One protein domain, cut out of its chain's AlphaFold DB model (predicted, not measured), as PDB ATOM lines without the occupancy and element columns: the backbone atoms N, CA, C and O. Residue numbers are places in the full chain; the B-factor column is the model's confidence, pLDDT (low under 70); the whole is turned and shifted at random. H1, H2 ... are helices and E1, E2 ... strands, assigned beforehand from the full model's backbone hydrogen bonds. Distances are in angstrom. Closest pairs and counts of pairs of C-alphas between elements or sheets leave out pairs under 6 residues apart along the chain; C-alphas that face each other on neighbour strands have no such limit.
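What this domain is: This is residues 2 to 121 of the 223 residues of the protein "Putative deacylase" of Microbulbifer rhizosphaerae (UniProt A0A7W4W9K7). A twisted sheet of five strands has the long helix H4 and the shorter H2 over one face, while the short helix H3 covers part of the opposite face. H1 sits off the sheet, beyond H3, and a long loop, residues 104 to 118, leads from H4 round to the edge strand E5. The printed part has 120 residues, with four named helices and five named strands in the order H1 E1 E2 H2 E3 H3 E4 H4 E5. The sheet is mixed, in the order E1 E4 E2 E3 E5, and the class is mixed, helices and strands. The whole is compact and rounded, with a radius of gyration of the C-alphas of 14.4 A and spans of 38 by 37 by 26 A.

How they stand to each other: In the sheet, E4, residues 73 to 81, is parallel to the edge strand E1, residues 15 to 22, with N 18 and O 75 2.8 A apart. E4 is antiparallel to E2, residues 26 to 34, with N 33 and O 76 2.8 A apart; E2 bends by 76 degrees at residue 30. E3, residues 52 to 55, is parallel to E2, with N 54 and O 32 2.8 A apart. The other edge strand, E5, residues 119 to 121, is parallel to E3, with N 53 and O 119 2.8 A apart. H4, residues 87 to 103, is on the sheet at a height of 9.6 A, over E4, and only just not over E2, on which 2 of its C-alphas fall; the closest C-alphas of H4 and E4 are those of Cys 89 and Ala 79, 5.6 A apart. H2, residues 39 to 48, is on the same face at a height of 7.2 A, over E2, and only just not over E4, on which 2 of its C-alphas fall; its closest C-alpha to E2 is that of Ala 45, 6.4 A from that of Ile 32. E2, H2 and E3 form a strand-helix-strand unit, two parallel neighbour strands joined through a helix, with a right-handed crossover. H2 and H4 touch at a steep tilt of 44 degrees, opposite ways, the C-alphas of Phe 48 and Gly 96 coming closest at 4.0 A. H3, residues 63 to 69, is on the opposite face, over E4, at a height of 8.8 A. H1, residues 2 to 8, is not on the sheet; it is close to H3 but not clearly touching, the closest C-alphas being those of Ile 6 and Ala 66, 7.6 A apart. In H1, H2, H3 and H4 every O i to N i+4 pair is within hydrogen-bond range.

Where its parts are: H1 begins at C-alpha 2, (130.757, 49.152, 10.944). E4 is 25.2 A long from first to last C-alpha, E1 23.1 A and E2 21.0 A; H4 is 24.0 A and H2 14.4 A. E5 ends at C-alpha 121, (146.408, 60.235, -12.219).

The domain as a whole: The two C-alphas farthest apart are those of His 3 and Arg 111, 41.3 A. The printed part has no cut. The link from H4 to E5, 15 residues, is long. Mean pLDDT of the printed part is 92.1, and residues 111 to 115 are under 70.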
ATOM      1  N   ALA A   2     129.363  49.190  11.428       89.69
ATOM      2  CA  ALA A   2     130.757  49.152  10.944       89.69
ATOM      3  C   ALA A   2     131.695  48.244  11.770       89.69
ATOM      4  O   ALA A   2     132.401  47.418  11.206       89.69
ATOM      5  N   HIS A   3     131.631  48.318  13.104       92.19
ATOM      6  CA  HIS A   3     132.437  47.470  13.994       92.19
ATOM      7  C   HIS A   3     132.230  45.961  13.759       92.19
ATOM      8  O   HIS A   3     133.189  45.194  13.729       92.19
ATOM      9  N   VAL A   4     130.981  45.535  13.540       95.75
ATOM     10  CA  VAL A   4     130.651  44.124  13.277       95.75
ATOM     11  C   VAL A   4     131.196  43.696  11.917       95.75
ATOM     12  O   VAL A   4     131.808  42.639  11.825       95.75
ATOM     13  N   PHE A   5     131.026  44.525  10.882       94.88
ATOM     14  CA  PHE A   5     131.560  44.244   9.547       94.88
ATOM     15  C   PHE A   5     133.085  44.080   9.569       94.88
ATOM     16  O   PHE A   5     133.602  43.087   9.056       94.88
ATOM     17  N   ILE A   6     133.794  45.008  10.219       94.06
ATOM     18  CA  ILE A   6     135.257  44.969  10.319       94.06
ATOM     19  C   ILE A   6     135.711  43.677  11.010       94.06
ATOM     20  O   ILE A   6     136.532  42.938  10.472       94.06
ATOM     21  N   ASN A   7     135.130  43.360  12.168       94.19
ATOM     22  CA  ASN A   7     135.587  42.231  12.978       94.19
ATOM     23  C   ASN A   7     135.172  40.863  12.436       94.19
ATOM     24  O   ASN A   7     135.875  39.885  12.683       94.19
ATOM     25  N   GLN A   8     134.027  40.766  11.758       95.75
ATOM     26  CA  GLN A   8     133.462  39.476  11.355       95.75
ATOM     27  C   GLN A   8     133.699  39.127   9.889       95.75
ATOM     28  O   GLN A   8     133.670  37.937   9.561       95.75
ATOM     29  N   ILE A   9     133.910  40.129   9.032       95.50
ATOM     30  CA  ILE A   9     134.076  39.952   7.587       95.50
ATOM     31  C   ILE A   9     135.461  40.436   7.169       95.50
ATOM     32  O   ILE A   9     136.276  39.619   6.752       95.50
ATOM     33  N   LEU A  10     135.750  41.732   7.331       95.19
ATOM     34  CA  LEU A  10     136.969  42.336   6.780       95.19
ATOM     35  C   LEU A  10     138.250  41.694   7.332       95.19
ATOM     36  O   LEU A  10     139.171  41.432   6.571       95.19
ATOM     37  N   SER A  11     138.283  41.381   8.630       95.62
ATOM     38  CA  SER A  11     139.409  40.723   9.314       95.62
ATOM     39  C   SER A  11     139.778  39.335   8.772       95.62
ATOM     40  O   SER A  11     140.823  38.800   9.132       95.62
ATOM     41  N   LYS A  12     138.925  38.735   7.933       97.00
ATOM     42  CA  LYS A  12     139.109  37.399   7.344       97.00
ATOM     43  C   LYS A  12     139.441  37.454   5.850       97.00
ATOM     44  O   LYS A  12     139.471  36.411   5.202       97.00
ATOM     45  N   CYS A  13     139.624  38.646   5.287       97.00
ATOM     46  CA  CYS A  13     139.863  38.853   3.863       97.00
ATOM     47  C   CYS A  13     141.320  39.241   3.597       97.00
ATOM     48  O   CYS A  13     141.901  40.004   4.353       97.00
ATOM     49  N   ASP A  14     141.880  38.807   2.466       96.38
ATOM     50  CA  ASP A  14     143.175  39.310   1.973       96.38
ATOM     51  C   ASP A  14     143.017  40.552   1.075       96.38
ATOM     52  O   ASP A  14     143.879  41.438   1.023       96.38
ATOM     53  N   TYR A  15     141.893  40.614   0.355       97.00
ATOM     54  CA  TYR A  15     141.583  41.631  -0.648       97.00
ATOM     55  C   TYR A  15     140.118  42.065  -0.552       97.00
ATOM     56  O   TYR A  15     139.260  41.291  -0.128       97.00
ATOM     57  N   GLY A  16     139.823  43.281  -1.008       96.06
ATOM     58  CA  GLY A  16     138.466  43.799  -1.152       96.06
ATOM     59  C   GLY A  16     138.305  44.666  -2.399       96.06
ATOM     60  O   GLY A  16     139.253  45.294  -2.870       96.06
ATOM     61  N   ILE A  17     137.088  44.703  -2.935       97.31
ATOM     62  CA  ILE A  17     136.683  45.648  -3.977       97.31
ATOM     63  C   ILE A  17     135.423  46.337  -3.464       97.31
ATOM     64  O   ILE A  17     134.394  45.689  -3.289       97.31
ATOM     65  N   ASP A  18     135.533  47.629  -3.189       95.88
ATOM     66  CA  ASP A  18     134.436  48.481  -2.744       95.88
ATOM     67  C   ASP A  18     133.788  49.146  -3.962       95.88
ATOM     68  O   ASP A  18     134.493  49.662  -4.832       95.88
ATOM     69  N   LEU A  19     132.461  49.078  -4.071       96.56
ATOM     70  CA  LEU A  19     131.723  49.503  -5.260       96.56
ATOM     71  C   LEU A  19     130.895  50.741  -4.938       96.56
ATOM     72  O   LEU A  19     129.925  50.673  -4.186       96.56
ATOM     73  N   HIS A  20     131.261  51.860  -5.547       95.50
ATOM     74  CA  HIS A  20     130.608  53.146  -5.380       95.50
ATOM     75  C   HIS A  20     130.017  53.648  -6.696       95.50
ATOM     76  O   HIS A  20     130.530  53.396  -7.791       95.50
ATOM     77  N   THR A  21     128.948  54.426  -6.564       94.38
ATOM     78  CA  THR A  21     128.393  55.230  -7.649       94.38
ATOM     79  C   THR A  21     128.534  56.712  -7.341       94.38
ATOM     80  O   THR A  21     128.759  57.112  -6.195       94.38
ATOM     81  N   GLY A  22     128.379  57.553  -8.366       90.62
ATOM     82  CA  GLY A  22     128.230  58.984  -8.141       90.62
ATOM     83  C   GLY A  22     127.035  59.275  -7.227       90.62
ATOM     84  O   GLY A  22     126.029  58.560  -7.241       90.62
ATOM     85  N   ALA A  23     127.144  60.326  -6.411       90.19
ATOM     86  CA  ALA A  23     126.039  60.757  -5.558       90.19
ATOM     87  C   ALA A  23     124.815  61.175  -6.394       90.19
ATOM     88  O   ALA A  23     124.859  61.236  -7.623       90.19
ATOM     89  N   LEU A  24     123.705  61.491  -5.727       90.19
ATOM     90  CA  LEU A  24     122.498  61.938  -6.414       90.19
ATOM     91  C   LEU A  24     122.814  63.105  -7.367       90.19
ATOM     92  O   LEU A  24     123.451  64.082  -6.972       90.19
ATOM     93  N   HIS A  25     122.384  62.963  -8.623       91.56
ATOM     94  CA  HIS A  25     122.626  63.919  -9.709       91.56
ATOM     95  C   HIS A  25     124.092  64.105 -10.109       91.56
ATOM     96  O   HIS A  25     124.438  65.114 -10.723       91.56
ATOM     97  N   ARG A  26     124.963  63.152  -9.772       94.25
ATOM     98  CA  ARG A  26     126.364  63.145 -10.181       94.25
ATOM     99  C   ARG A  26     126.687  61.829 -10.857       94.25
ATOM    100  O   ARG A  26     126.423  60.769 -10.301       94.25
ATOM    101  N   SER A  27     127.320  61.911 -12.016       95.44
ATOM    102  CA  SER A  27     127.857  60.741 -12.700       95.44
ATOM    103  C   SER A  27     129.367  60.673 -12.537       95.44
ATOM    104  O   SER A  27     130.038  61.701 -12.641       95.44
ATOM    105  N   ASN A  28     129.884  59.462 -12.343       96.88
ATOM    106  CA  ASN A  28     131.308  59.146 -12.341       96.88
ATOM    107  C   ASN A  28     131.674  58.331 -13.589       96.88
ATOM    108  O   ASN A  28     130.998  57.357 -13.925       96.88
ATOM    109  N   LEU A  29     132.771  58.698 -14.249       96.75
ATOM    110  CA  LEU A  29     133.411  57.847 -15.251       96.75
ATOM    111  C   LEU A  29     133.973  56.593 -14.551       96.75
ATOM    112  O   LEU A  29     134.561  56.752 -13.476       96.75
ATOM    113  N   PRO A  30     133.855  55.381 -15.137       96.62
ATOM    114  CA  PRO A  30     134.443  54.169 -14.576       96.62
ATOM    115  C   PRO A  30     135.927  54.328 -14.258       96.62
ATOM    116  O   PRO A  30     136.760  54.497 -15.151       96.62
ATOM    117  N   GLN A  31     136.254  54.250 -12.973       96.69
ATOM    118  CA  GLN A  31     137.609  54.466 -12.479       96.69
ATOM    119  C   GLN A  31     137.897  53.607 -11.251       96.69
ATOM    120  O   GLN A  31     136.997  53.271 -10.479       96.69
ATOM    121  N   ILE A  32     139.176  53.288 -11.053       97.31
ATOM    122  CA  ILE A  32     139.671  52.641  -9.837       97.31
ATOM    123  C   ILE A  32     140.481  53.638  -9.026       97.31
ATOM    124  O   ILE A  32     141.328  54.349  -9.560       97.31
ATOM    125  N   ARG A  33     140.252  53.659  -7.718       95.94
ATOM    126  CA  ARG A  33     141.030  54.419  -6.744       95.94
ATOM    127  C   ARG A  33     141.733  53.444  -5.818       95.94
ATOM    128  O   ARG A  33     141.101  52.534  -5.280       95.94
ATOM    129  N   ALA A  34     143.044  53.599  -5.672       94.81
ATOM    130  CA  ALA A  34     143.835  52.719  -4.825       94.81
ATOM    131  C   ALA A  34     145.162  53.360  -4.395       94.81
ATOM    132  O   ALA A  34     145.620  54.341  -4.982       94.81
ATOM    133  N   ASN A  35     145.824  52.767  -3.398       93.06
ATOM    134  CA  ASN A  35     147.201  53.122  -3.056       93.06
ATOM    135  C   ASN A  35     148.168  52.521  -4.092       93.06
ATOM    136  O   ASN A  35     148.537  51.347  -4.007       93.06
ATOM    137  N   LEU A  36     148.609  53.328  -5.060       92.88
ATOM    138  CA  LEU A  36     149.477  52.865  -6.151       92.88
ATOM    139  C   LEU A  36     150.951  52.719  -5.744       92.88
ATOM    140  O   LEU A  36     151.766  52.259  -6.550       92.88
ATOM    141  N   ASN A  37     151.309  53.092  -4.513       92.38
ATOM    142  CA  ASN A  37     152.650  52.866  -3.981       92.38
ATOM    143  C   ASN A  37     152.837  51.399  -3.533       92.38
ATOM    144  O   ASN A  37     153.954  50.885  -3.595       92.38
ATOM    145  N   ASP A  38     151.764  50.688  -3.151       93.19
ATOM    146  CA  ASP A  38     151.814  49.240  -2.901       93.19
ATOM    147  C   ASP A  38     151.771  48.475  -4.229       93.19
ATOM    148  O   ASP A  38     150.793  48.519  -4.979       93.19
ATOM    149  N   ARG A  39     152.844  47.732  -4.527       95.31
ATOM    150  CA  ARG A  39     153.011  47.052  -5.823       95.31
ATOM    151  C   ARG A  39     151.889  46.053  -6.124       95.31
ATOM    152  O   ARG A  39     151.490  45.947  -7.281       95.31
ATOM    153  N   LYS A  40     151.386  45.337  -5.108       94.94
ATOM    154  CA  LYS A  40     150.303  44.352  -5.276       94.94
ATOM    155  C   LYS A  40     148.970  45.044  -5.556       94.94
ATOM    156  O   LYS A  40     148.302  44.694  -6.521       94.94
ATOM    157  N   THR A  41     148.628  46.065  -4.773       95.25
ATOM    158  CA  THR A  41     147.438  46.899  -4.990       95.25
ATOM    159  C   THR A  41     147.455  47.547  -6.372       95.25
ATOM    160  O   THR A  41     146.455  47.500  -7.082       95.25
ATOM    161  N   ARG A  42     148.605  48.074  -6.813       95.50
ATOM    162  CA  ARG A  42     148.764  48.636  -8.161       95.50
ATOM    163  C   ARG A  42     148.545  47.599  -9.264       95.50
ATOM    164  O   ARG A  42     147.828  47.877 -10.219       95.50
ATOM    165  N   ALA A  43     149.139  46.412  -9.138       95.50
ATOM    166  CA  ALA A  43     148.948  45.335 -10.112       95.50
ATOM    167  C   ALA A  43     147.474  44.898 -10.193       95.50
ATOM    168  O   ALA A  43     146.947  44.708 -11.286       95.50
ATOM    169  N   MET A  44     146.799  44.829  -9.043       95.81
ATOM    170  CA  MET A  44     145.369  44.548  -8.949       95.81
ATOM    171  C   MET A  44     144.523  45.648  -9.618       95.81
ATOM    172  O   MET A  44     143.617  45.337 -10.387       95.81
ATOM    173  N   ALA A  45     144.847  46.926  -9.392       96.06
ATOM    174  CA  ALA A  45     144.164  48.056 -10.025       96.06
ATOM    175  C   ALA A  45     144.304  48.036 -11.556       96.06
ATOM    176  O   ALA A  45     143.325  48.252 -12.267       96.06
ATOM    177  N   TYR A  46     145.495  47.717 -12.074       94.88
ATOM    178  CA  TYR A  46     145.715  47.578 -13.519       94.88
ATOM    179  C   TYR A  46     144.998  46.360 -14.097       94.88
ATOM    180  O   TYR A  46     144.432  46.442 -15.185       94.88
ATOM    181  N   ALA A  47     144.959  45.249 -13.358       94.88
ATOM    182  CA  ALA A  47     144.215  44.066 -13.770       94.88
ATOM    183  C   ALA A  47     142.710  44.341 -13.906       94.88
ATOM    184  O   ALA A  47     142.073  43.751 -14.773       94.88
ATOM    185  N   PHE A  48     142.143  45.252 -13.105       95.75
ATOM    186  CA  PHE A  48     140.729  45.623 -13.204       95.75
ATOM    187  C   PHE A  48     140.364  46.135 -14.614       95.75
ATOM    188  O   PHE A  48     139.316  45.781 -15.144       95.75
ATOM    189  N   GLY A  49     141.250  46.887 -15.277       92.94
ATOM    190  CA  GLY A  49     141.105  47.211 -16.704       92.94
ATOM    191  C   GLY A  49     140.013  48.238 -17.024       92.94
ATOM    192  O   GLY A  49     139.218  48.029 -17.941       92.94
ATOM    193  N   VAL A  50     139.973  49.336 -16.270       93.81
ATOM    194  CA  VAL A  50     139.147  50.531 -16.535       93.81
ATOM    195  C   VAL A  50     139.997  51.665 -17.119       93.81
ATOM    196  O   VAL A  50     141.212  51.647 -16.930       93.81
ATOM    197  N   PRO A  51     139.398  52.661 -17.804       90.56
ATOM    198  CA  PRO A  51     140.160  53.714 -18.476       90.56
ATOM    199  C   PRO A  51     140.940  54.632 -17.531       90.56
ATOM    200  O   PRO A  51     141.905  55.239 -17.977       90.56
ATOM    201  N   VAL A  52     140.557  54.749 -16.253       95.06
ATOM    202  CA  VAL A  52     141.229  55.648 -15.303       95.06
ATOM    203  C   VAL A  52     141.573  54.937 -13.997       95.06
ATOM    204  O   VAL A  52     140.733  54.271 -13.388       95.06
ATOM    205  N   VAL A  53     142.809  55.123 -13.537       96.06
ATOM    206  CA  VAL A  53     143.296  54.671 -12.231       96.06
ATOM    207  C   VAL A  53     143.866  55.865 -11.469       96.06
ATOM    208  O   VAL A  53     144.845  56.479 -11.889       96.06
ATOM    209  N   LEU A  54     143.275  56.187 -10.321       94.69
ATOM    210  CA  LEU A  54     143.729  57.267  -9.457       94.69
ATOM    211  C   LEU A  54     144.497  56.730  -8.262       94.69
ATOM    212  O   LEU A  54     144.048  55.818  -7.561       94.69
ATOM    213  N   ASN A  55     145.618  57.381  -7.972       93.19
ATOM    214  CA  ASN A  55     146.239  57.249  -6.670       93.19
ATOM    215  C   ASN A  55     145.362  57.932  -5.619       93.19
ATOM    216  O   ASN A  55     145.064  59.120  -5.721       93.19
ATOM    217  N   SER A  56     144.981  57.187  -4.589       85.44
ATOM    218  CA  SER A  56     144.247  57.717  -3.444       85.44
ATOM    219  C   SER A  56     145.027  57.468  -2.166       85.44
ATOM    220  O   SER A  56     145.423  56.334  -1.881       85.44
ATOM    221  N   THR A  57     145.217  58.520  -1.376       77.44
ATOM    222  CA  THR A  57     145.688  58.390   0.001       77.44
ATOM    223  C   THR A  57     144.568  57.852   0.886       77.44
ATOM    224  O   THR A  57     143.379  58.008   0.594       77.44
ATOM    225  N   LEU A  58     144.950  57.175   1.966       77.94
ATOM    226  CA  LEU A  58     143.989  56.691   2.943       77.94
ATOM    227  C   LEU A  58     143.410  57.883   3.707       77.94
ATOM    228  O   LEU A  58     144.144  58.758   4.167       77.94
ATOM    229  N   ARG A  59     142.082  57.923   3.829       78.62
ATOM    230  CA  ARG A  59     141.386  58.929   4.633       78.62
ATOM    231  C   ARG A  59     141.097  58.357   6.015       78.62
ATOM    232  O   ARG A  59     140.551  57.256   6.116       78.62
ATOM    233  N   ASN A  60     141.383  59.127   7.062       79.00
ATOM    234  CA  ASN A  60     141.073  58.739   8.438       79.00
ATOM    235  C   ASN A  60     139.591  58.362   8.589       79.00
ATOM    236  O   ASN A  60     138.705  59.087   8.133       79.00
ATOM    237  N   GLY A  61     139.339  57.206   9.210       83.12
ATOM    238  CA  GLY A  61     137.994  56.665   9.432       83.12
ATOM    239  C   GLY A  61     137.332  56.010   8.212       83.12
ATOM    240  O   GLY A  61     136.187  55.577   8.316       83.12
ATOM    241  N   SER A  62     138.011  55.929   7.064       88.12
ATOM    242  CA  SER A  62     137.490  55.220   5.886       88.12
ATOM    243  C   SER A  62     137.608  53.699   6.015       88.12
ATOM    244  O   SER A  62     138.470  53.187   6.735       88.12
ATOM    245  N   LEU A  63     136.790  52.970   5.247       87.94
ATOM    246  CA  LEU A  63     136.929  51.519   5.095       87.94
ATOM    247  C   LEU A  63     138.329  51.146   4.585       87.94
ATOM    248  O   LEU A  63     138.926  50.195   5.081       87.94
ATOM    249  N   SER A  64     138.879  51.922   3.648       86.94
ATOM    250  CA  SER A  64     140.223  51.697   3.114       86.94
ATOM    251  C   SER A  64     141.304  51.798   4.192       86.94
ATOM    252  O   SER A  64     142.232  50.996   4.175       86.94
ATOM    253  N   GLN A  65     141.185  52.740   5.139       89.56
ATOM    254  CA  GLN A  65     142.113  52.835   6.272       89.56
ATOM    255  C   GLN A  65     141.988  51.610   7.181       89.56
ATOM    256  O   GLN A  65     142.983  50.940   7.431       89.56
ATOM    257  N   ALA A  66     140.767  51.270   7.605       91.81
ATOM    258  CA  ALA A  66     140.534  50.117   8.477       91.81
ATOM    259  C   ALA A  66     141.012  48.795   7.847       91.81
ATOM    260  O   ALA A  66     141.527  47.918   8.534       91.81
ATOM    261  N   ALA A  67     140.861  48.654   6.530       92.25
ATOM    262  CA  ALA A  67     141.373  47.518   5.778       92.25
ATOM    263  C   ALA A  67     142.904  47.499   5.737       92.25
ATOM    264  O   ALA A  67     143.505  46.458   5.995       92.25
ATOM    265  N   ALA A  68     143.532  48.648   5.470       90.69
ATOM    266  CA  ALA A  68     144.984  48.773   5.462       90.69
ATOM    267  C   ALA A  68     145.602  48.431   6.828       90.69
ATOM    268  O   ALA A  68     146.610  47.726   6.864       90.69
ATOM    269  N   ASP A  69     144.970  48.846   7.931       92.69
ATOM    270  CA  ASP A  69     145.399  48.526   9.302       92.69
ATOM    271  C   ASP A  69     145.374  47.012   9.587       92.69
ATOM    272  O   ASP A  69     146.161  46.506  10.386       92.69
ATOM    273  N   LEU A  70     144.502  46.275   8.895       94.44
ATOM    274  CA  LEU A  70     144.397  44.815   8.945       94.44
ATOM    275  C   LEU A  70     145.237  44.111   7.861       94.44
ATOM    276  O   LEU A  70     145.188  42.890   7.736       94.44
ATOM    277  N   GLY A  71     145.999  44.858   7.055       94.00
ATOM    278  CA  GLY A  71     146.795  44.325   5.944       94.00
ATOM    279  C   GLY A  71     145.990  43.941   4.693       94.00
ATOM    280  O   GLY A  71     146.565  43.395   3.742       94.00
ATOM    281  N   VAL A  72     144.692  44.251   4.668       96.06
ATOM    282  CA  VAL A  72     143.761  43.956   3.574       96.06
ATOM    283  C   VAL A  72     143.888  45.010   2.480       96.06
ATOM    284  O   VAL A  72     143.827  46.215   2.729       96.06
ATOM    285  N   ARG A  73     144.045  44.565   1.231       94.94
ATOM    286  CA  ARG A  73     144.199  45.467   0.079       94.94
ATOM    287  C   ARG A  73     142.857  45.732  -0.580       94.94
ATOM    288  O   ARG A  73     142.236  44.803  -1.088       94.94
ATOM    289  N   ILE A  74     142.441  46.995  -0.619       94.69
ATOM    290  CA  ILE A  74     141.163  47.398  -1.210       94.69
ATOM    291  C   ILE A  74     141.371  48.184  -2.504       94.69
ATOM    292  O   ILE A  74     142.189  49.104  -2.557       94.69
ATOM    293  N   LEU A  75     140.590  47.838  -3.529       96.75
ATOM    294  CA  LEU A  75     140.283  48.733  -4.641       96.75
ATOM    295  C   LEU A  75     138.945  49.411  -4.393       96.75
ATOM    296  O   LEU A  75     137.996  48.753  -3.982       96.75
ATOM    297  N   LEU A  76     138.854  50.695  -4.712       96.56
ATOM    298  CA  LEU A  76     137.588  51.408  -4.770       96.56
ATOM    299  C   LEU A  76     137.211  51.630  -6.237       96.56
ATOM    300  O   LEU A  76     137.938  52.304  -6.966       96.56
ATOM    301  N   TYR A  77     136.092  51.061  -6.667       97.75
ATOM    302  CA  TYR A  77     135.504  51.292  -7.980       97.75
ATOM    303  C   TYR A  77     134.458  52.398  -7.890       97.75
ATOM    304  O   TYR A  77     133.552  52.320  -7.070       97.75
ATOM    305  N   GLU A  78     134.571  53.406  -8.744       96.88
ATOM    306  CA  GLU A  78     133.637  54.531  -8.828       96.88
ATOM    307  C   GLU A  78     133.076  54.586 -10.249       96.88
ATOM    308  O   GLU A  78     133.852  54.705 -11.201       96.88
ATOM    309  N   ALA A  79     131.754  54.497 -10.417       96.88
ATOM    310  CA  ALA A  79     131.136  54.557 -11.743       96.88
ATOM    311  C   ALA A  79     129.635  54.879 -11.711       96.88
ATOM    312  O   ALA A  79     128.927  54.519 -10.774       96.88
ATOM    313  N   GLY A  80     129.127  55.501 -12.773       95.75
ATOM    314  CA  GLY A  80     127.698  55.756 -12.950       95.75
ATOM    315  C   GLY A  80     127.149  56.781 -11.957       95.75
ATOM    316  O   GLY A  80     127.893  57.596 -11.406       95.75
ATOM    317  N   GLU A  81     125.838  56.753 -11.735       94.38
ATOM    318  CA  GLU A  81     125.118  57.692 -10.869       94.38
ATOM    319  C   GLU A  81     124.126  56.980  -9.943       94.38
ATOM    320  O   GLU A  81     123.685  55.858 -10.204       94.38
ATOM    321  N   ALA A  82     123.756  57.630  -8.841       93.19
ATOM    322  CA  ALA A  82     122.758  57.095  -7.928       93.19
ATOM    323  C   ALA A  82     121.373  56.970  -8.590       93.19
ATOM    324  O   ALA A  82     120.941  57.829  -9.357       93.19
ATOM    325  N   LEU A  83     120.636  55.922  -8.203       93.31
ATOM    326  CA  LEU A  83     119.242  55.663  -8.602       93.31
ATOM    327  C   LEU A  83     119.018  55.426 -10.107       93.31
ATOM    328  O   LEU A  83     117.878  55.517 -10.576       93.31
ATOM    329  N   ARG A  84     120.066  55.106 -10.874       92.38
ATOM    330  CA  ARG A  84     119.975  54.726 -12.290       92.38
ATOM    331  C   ARG A  84     120.909  53.560 -12.589       92.38
ATOM    332  O   ARG A  84     121.961  53.422 -11.975       92.38
ATOM    333  N   PHE A  85     120.506  52.724 -13.539       94.38
ATOM    334  CA  PHE A  85     121.388  51.705 -14.092       94.38
ATOM    335  C   PHE A  85     122.133  52.284 -15.289       94.38
ATOM    336  O   PHE A  85     121.514  52.748 -16.245       94.38
ATOM    337  N   ASP A  86     123.457  52.222 -15.226       94.44
ATOM    338  CA  ASP A  86     124.344  52.534 -16.337       94.44
ATOM    339  C   ASP A  86     124.991  51.226 -16.804       94.44
ATOM    340  O   ASP A  86     125.876  50.674 -16.145       94.44
ATOM    341  N   GLU A  87     124.506  50.701 -17.930       95.69
ATOM    342  CA  GLU A  87     124.925  49.399 -18.459       95.69
ATOM    343  C   GLU A  87     126.430  49.351 -18.755       95.69
ATOM    344  O   GLU A  87     127.083  48.330 -18.531       95.69
ATOM    345  N   LEU A  88     127.016  50.460 -19.214       93.56
ATOM    346  CA  LEU A  88     128.449  50.530 -19.488       93.56
ATOM    347  C   LEU A  88     129.242  50.401 -18.185       93.56
ATOM    348  O   LEU A  88     130.166  49.589 -18.105       93.56
ATOM    349  N   CYS A  89     128.849  51.147 -17.153       95.62
ATOM    350  CA  CYS A  89     129.479  51.111 -15.835       95.62
ATOM    351  C   CYS A  89     129.329  49.743 -15.152       95.62
ATOM    352  O   CYS A  89     130.276  49.253 -14.533       95.62
ATOM    353  N   ILE A  90     128.171  49.094 -15.291       96.88
ATOM    354  CA  ILE A  90     127.917  47.757 -14.736       96.88
ATOM    355  C   ILE A  90     128.803  46.722 -15.429       96.88
ATOM    356  O   ILE A  90     129.521  45.975 -14.761       96.88
ATOM    357  N   ARG A  91     128.816  46.697 -16.768       96.12
ATOM    358  CA  ARG A  91     129.638  45.746 -17.533       96.12
ATOM    359  C   ARG A  91     131.130  45.949 -17.282       96.12
ATOM    360  O   ARG A  91     131.853  44.959 -17.158       96.12
ATOM    361  N   ALA A  92     131.584  47.198 -17.175       94.81
ATOM    362  CA  ALA A  92     132.960  47.518 -16.805       94.81
ATOM    363  C   ALA A  92     133.305  46.982 -15.406       94.81
ATOM    364  O   ALA A  92     134.325  46.310 -15.250       94.81
ATOM    365  N   GLY A  93     132.425  47.189 -14.421       96.50
ATOM    366  CA  GLY A  93     132.602  46.686 -13.058       96.50
ATOM    367  C   GLY A  93     132.665  45.159 -12.991       96.50
ATOM    368  O   GLY A  93     133.615  44.603 -12.445       96.50
ATOM    369  N   VAL A  94     131.707  44.463 -13.615       97.19
ATOM    370  CA  VAL A  94     131.673  42.989 -13.654       97.19
ATOM    371  C   VAL A  94     132.928  42.428 -14.317       97.19
ATOM    372  O   VAL A  94     133.586  41.546 -13.758       97.19
ATOM    373  N   LYS A  95     133.300  42.953 -15.491       94.94
ATOM    374  CA  LYS A  95     134.513  42.524 -16.198       94.94
ATOM    375  C   LYS A  95     135.759  42.761 -15.345       94.94
ATOM    376  O   LYS A  95     136.612  41.877 -15.270       94.94
ATOM    377  N   GLY A  96     135.854  43.914 -14.687       95.38
ATOM    378  CA  GLY A  96     137.008  44.260 -13.869       95.38
ATOM    379  C   GLY A  96     137.158  43.399 -12.623       95.38
ATOM    380  O   GLY A  96     138.258  42.919 -12.350       95.38
ATOM    381  N   ILE A  97     136.057  43.086 -11.936       97.56
ATOM    382  CA  ILE A  97     136.056  42.141 -10.813       97.56
ATOM    383  C   ILE A  97     136.547  40.764 -11.275       97.56
ATOM    384  O   ILE A  97     137.450  40.195 -10.663       97.56
ATOM    385  N   LEU A  98     136.018  40.241 -12.388       96.19
ATOM    386  CA  LEU A  98     136.462  38.954 -12.936       96.19
ATOM    387  C   LEU A  98     137.949  38.969 -13.306       96.19
ATOM    388  O   LEU A  98     138.653  37.987 -13.066       96.19
ATOM    389  N   ASN A  99     138.455  40.075 -13.853       95.00
ATOM    390  CA  ASN A  99     139.875  40.209 -14.160       95.00
ATOM    391  C   ASN A  99     140.747  40.232 -12.900       95.00
ATOM    392  O   ASN A  99     141.789  39.577 -12.885       95.00
ATOM    393  N   VAL A 100     140.317  40.917 -11.834       96.12
ATOM    394  CA  VAL A 100     141.014  40.889 -10.539       96.12
ATOM    395  C   VAL A 100     141.035  39.474  -9.963       96.12
ATOM    396  O   VAL A 100     142.099  38.995  -9.580       96.12
ATOM    397  N   LEU A 101     139.909  38.759  -9.970       96.88
ATOM    398  CA  LEU A 101     139.858  37.376  -9.483       96.88
ATOM    399  C   LEU A 101     140.805  36.453 -10.267       96.88
ATOM    400  O   LEU A 101     141.502  35.629  -9.675       96.88
ATOM    401  N   ARG A 102     140.901  36.616 -11.592       95.38
ATOM    402  CA  ARG A 102     141.879  35.884 -12.419       95.38
ATOM    403  C   ARG A 102     143.320  36.283 -12.116       95.38
ATOM    404  O   ARG A 102     144.189  35.415 -12.068       95.38
ATOM    405  N   HIS A 103     143.582  37.571 -11.904       94.38
ATOM    406  CA  HIS A 103     144.900  38.071 -11.509       94.38
ATOM    407  C   HIS A 103     145.355  37.464 -10.175       94.38
ATOM    408  O   HIS A 103     146.511  37.071 -10.041       94.38
ATOM    409  N   LEU A 104     144.426  37.307  -9.230       96.06
ATOM    410  CA  LEU A 104     144.638  36.655  -7.936       96.06
ATOM    411  C   LEU A 104     144.622  35.117  -8.009       96.06
ATOM    412  O   LEU A 104     144.664  34.460  -6.973       96.06
ATOM    413  N   ALA A 105     144.558  34.535  -9.214       95.75
ATOM    414  CA  ALA A 105     144.481  33.094  -9.462       95.75
ATOM    415  C   ALA A 105     143.276  32.387  -8.804       95.75
ATOM    416  O   ALA A 105     143.290  31.172  -8.622       95.75
ATOM    417  N   MET A 106     142.209  33.129  -8.495       97.12
ATOM    418  CA  MET A 106     140.949  32.583  -7.979       97.12
ATOM    419  C   MET A 106     140.058  32.020  -9.093       97.12
ATOM    420  O   MET A 106     139.146  31.243  -8.827       97.12
ATOM    421  N   LEU A 107     140.317  32.408 -10.346       96.00
ATOM    422  CA  LEU A 107     139.623  31.926 -11.540       96.00
ATOM    423  C   LEU A 107     140.633  31.526 -12.632       96.00
ATOM    424  O   LEU A 107     141.723  32.104 -12.692       96.00
ATOM    425  N   PRO A 108     140.279  30.593 -13.539       92.94
ATOM    426  CA  PRO A 108     141.121  30.234 -14.678       92.94
ATOM    427  C   PRO A 108     141.457  31.435 -15.571       92.94
ATOM    428  O   PRO A 108     140.645  32.348 -15.753       92.94
ATOM    429  N   ARG A 109     142.649  31.409 -16.177       84.25
ATOM    430  CA  ARG A 109     143.088  32.450 -17.115       84.25
ATOM    431  C   ARG A 109     142.197  32.480 -18.356       84.25
ATOM    432  O   ARG A 109     141.881  31.439 -18.929       84.25
ATOM    433  N   ASP A 110     141.846  33.687 -18.782       79.25
ATOM    434  CA  ASP A 110     141.137  33.925 -20.037       79.25
ATOM    435  C   ASP A 110     142.137  34.008 -21.200       79.25
ATOM    436  O   ASP A 110     143.251  34.506 -21.030       79.25
ATOM    437  N   ARG A 111     141.745  33.523 -22.381       65.38
ATOM    438  CA  ARG A 111     142.582  33.564 -23.592       65.38
ATOM    439  C   ARG A 111     142.512  34.917 -24.304       65.38
ATOM    440  O   ARG A 111     143.409  35.221 -25.080       65.38
ATOM    441  N   ALA A 112     141.483  35.726 -24.037       61.03
ATOM    442  CA  ALA A 112     141.250  36.999 -24.714       61.03
ATOM    443  C   ALA A 112     141.149  38.161 -23.711       61.03
ATOM    444  O   ALA A 112     140.059  38.608 -23.363       61.03
ATOM    445  N   CYS A 113     142.289  38.686 -23.256       58.44
ATOM    446  CA  CYS A 113     142.310  39.949 -22.519       58.44
ATOM    447  C   CYS A 113     143.006  41.021 -23.360       58.44
ATOM    448  O   CYS A 113     144.227  41.022 -23.484       58.44
ATOM    449  N   HIS A 114     142.221  41.929 -23.942       63.22
ATOM    450  CA  HIS A 114     142.760  43.194 -24.430       63.22
ATOM    451  C   HIS A 114     142.992  44.078 -23.206       63.22
ATOM    452  O   HIS A 114     142.028  44.491 -22.554       63.22
ATOM    453  N   ALA A 115     144.260  44.299 -22.870       67.75
ATOM    454  CA  ALA A 115     144.633  45.228 -21.819       67.75
ATOM    455  C   ALA A 115     144.321  46.651 -22.296       67.75
ATOM    456  O   ALA A 115     144.823  47.084 -23.330       67.75
ATOM    457  N   ILE A 116     143.467  47.354 -21.554       77.94
ATOM    458  CA  ILE A 116     143.335  48.805 -21.684       77.94
ATOM    459  C   ILE A 116     144.510  49.389 -20.910       77.94
ATOM    460  O   ILE A 116     144.679  49.054 -19.737       77.94
ATOM    461  N   GLU A 117     145.322  50.223 -21.553       84.56
ATOM    462  CA  GLU A 117     146.311  51.025 -20.841       84.56
ATOM    463  C   GLU A 117     145.568  52.166 -20.130       84.56
ATOM    464  O   GLU A 117     144.956  53.000 -20.802       84.56
ATOM    465  N   PRO A 118     145.511  52.168 -18.786       89.88
ATOM    466  CA  PRO A 118     144.724  53.151 -18.065       89.88
ATOM    467  C   PRO A 118     145.448  54.496 -18.019       89.88
ATOM    468  O   PRO A 118     146.666  54.563 -17.851       89.88
ATOM    469  N   PHE A 119     144.675  55.575 -18.028       90.56
ATOM    470  CA  PHE A 119     145.154  56.875 -17.593       90.56
ATOM    471  C   PHE A 119     145.424  56.846 -16.082       90.56
ATOM    472  O   PHE A 119     144.521  56.581 -15.282       90.56
ATOM    473  N   ILE A 120     146.672  57.103 -15.684       93.44
ATOM    474  CA  ILE A 120     147.090  57.089 -14.278       93.44
ATOM    475  C   ILE A 120     147.218  58.525 -13.778       93.44
ATOM    476  O   ILE A 120     148.142  59.234 -14.166       93.44
ATOM    477  N   ALA A 121     146.347  58.921 -12.853       92.00
ATOM    478  CA  ALA A 121     146.408  60.235 -12.219       92.00
ATOM    479  C   ALA A 121     146.852  60.122 -10.757       92.00
ATOM    480  O   ALA A 121     146.353  59.284 -10.000       92.00
TER     481      ALA A 121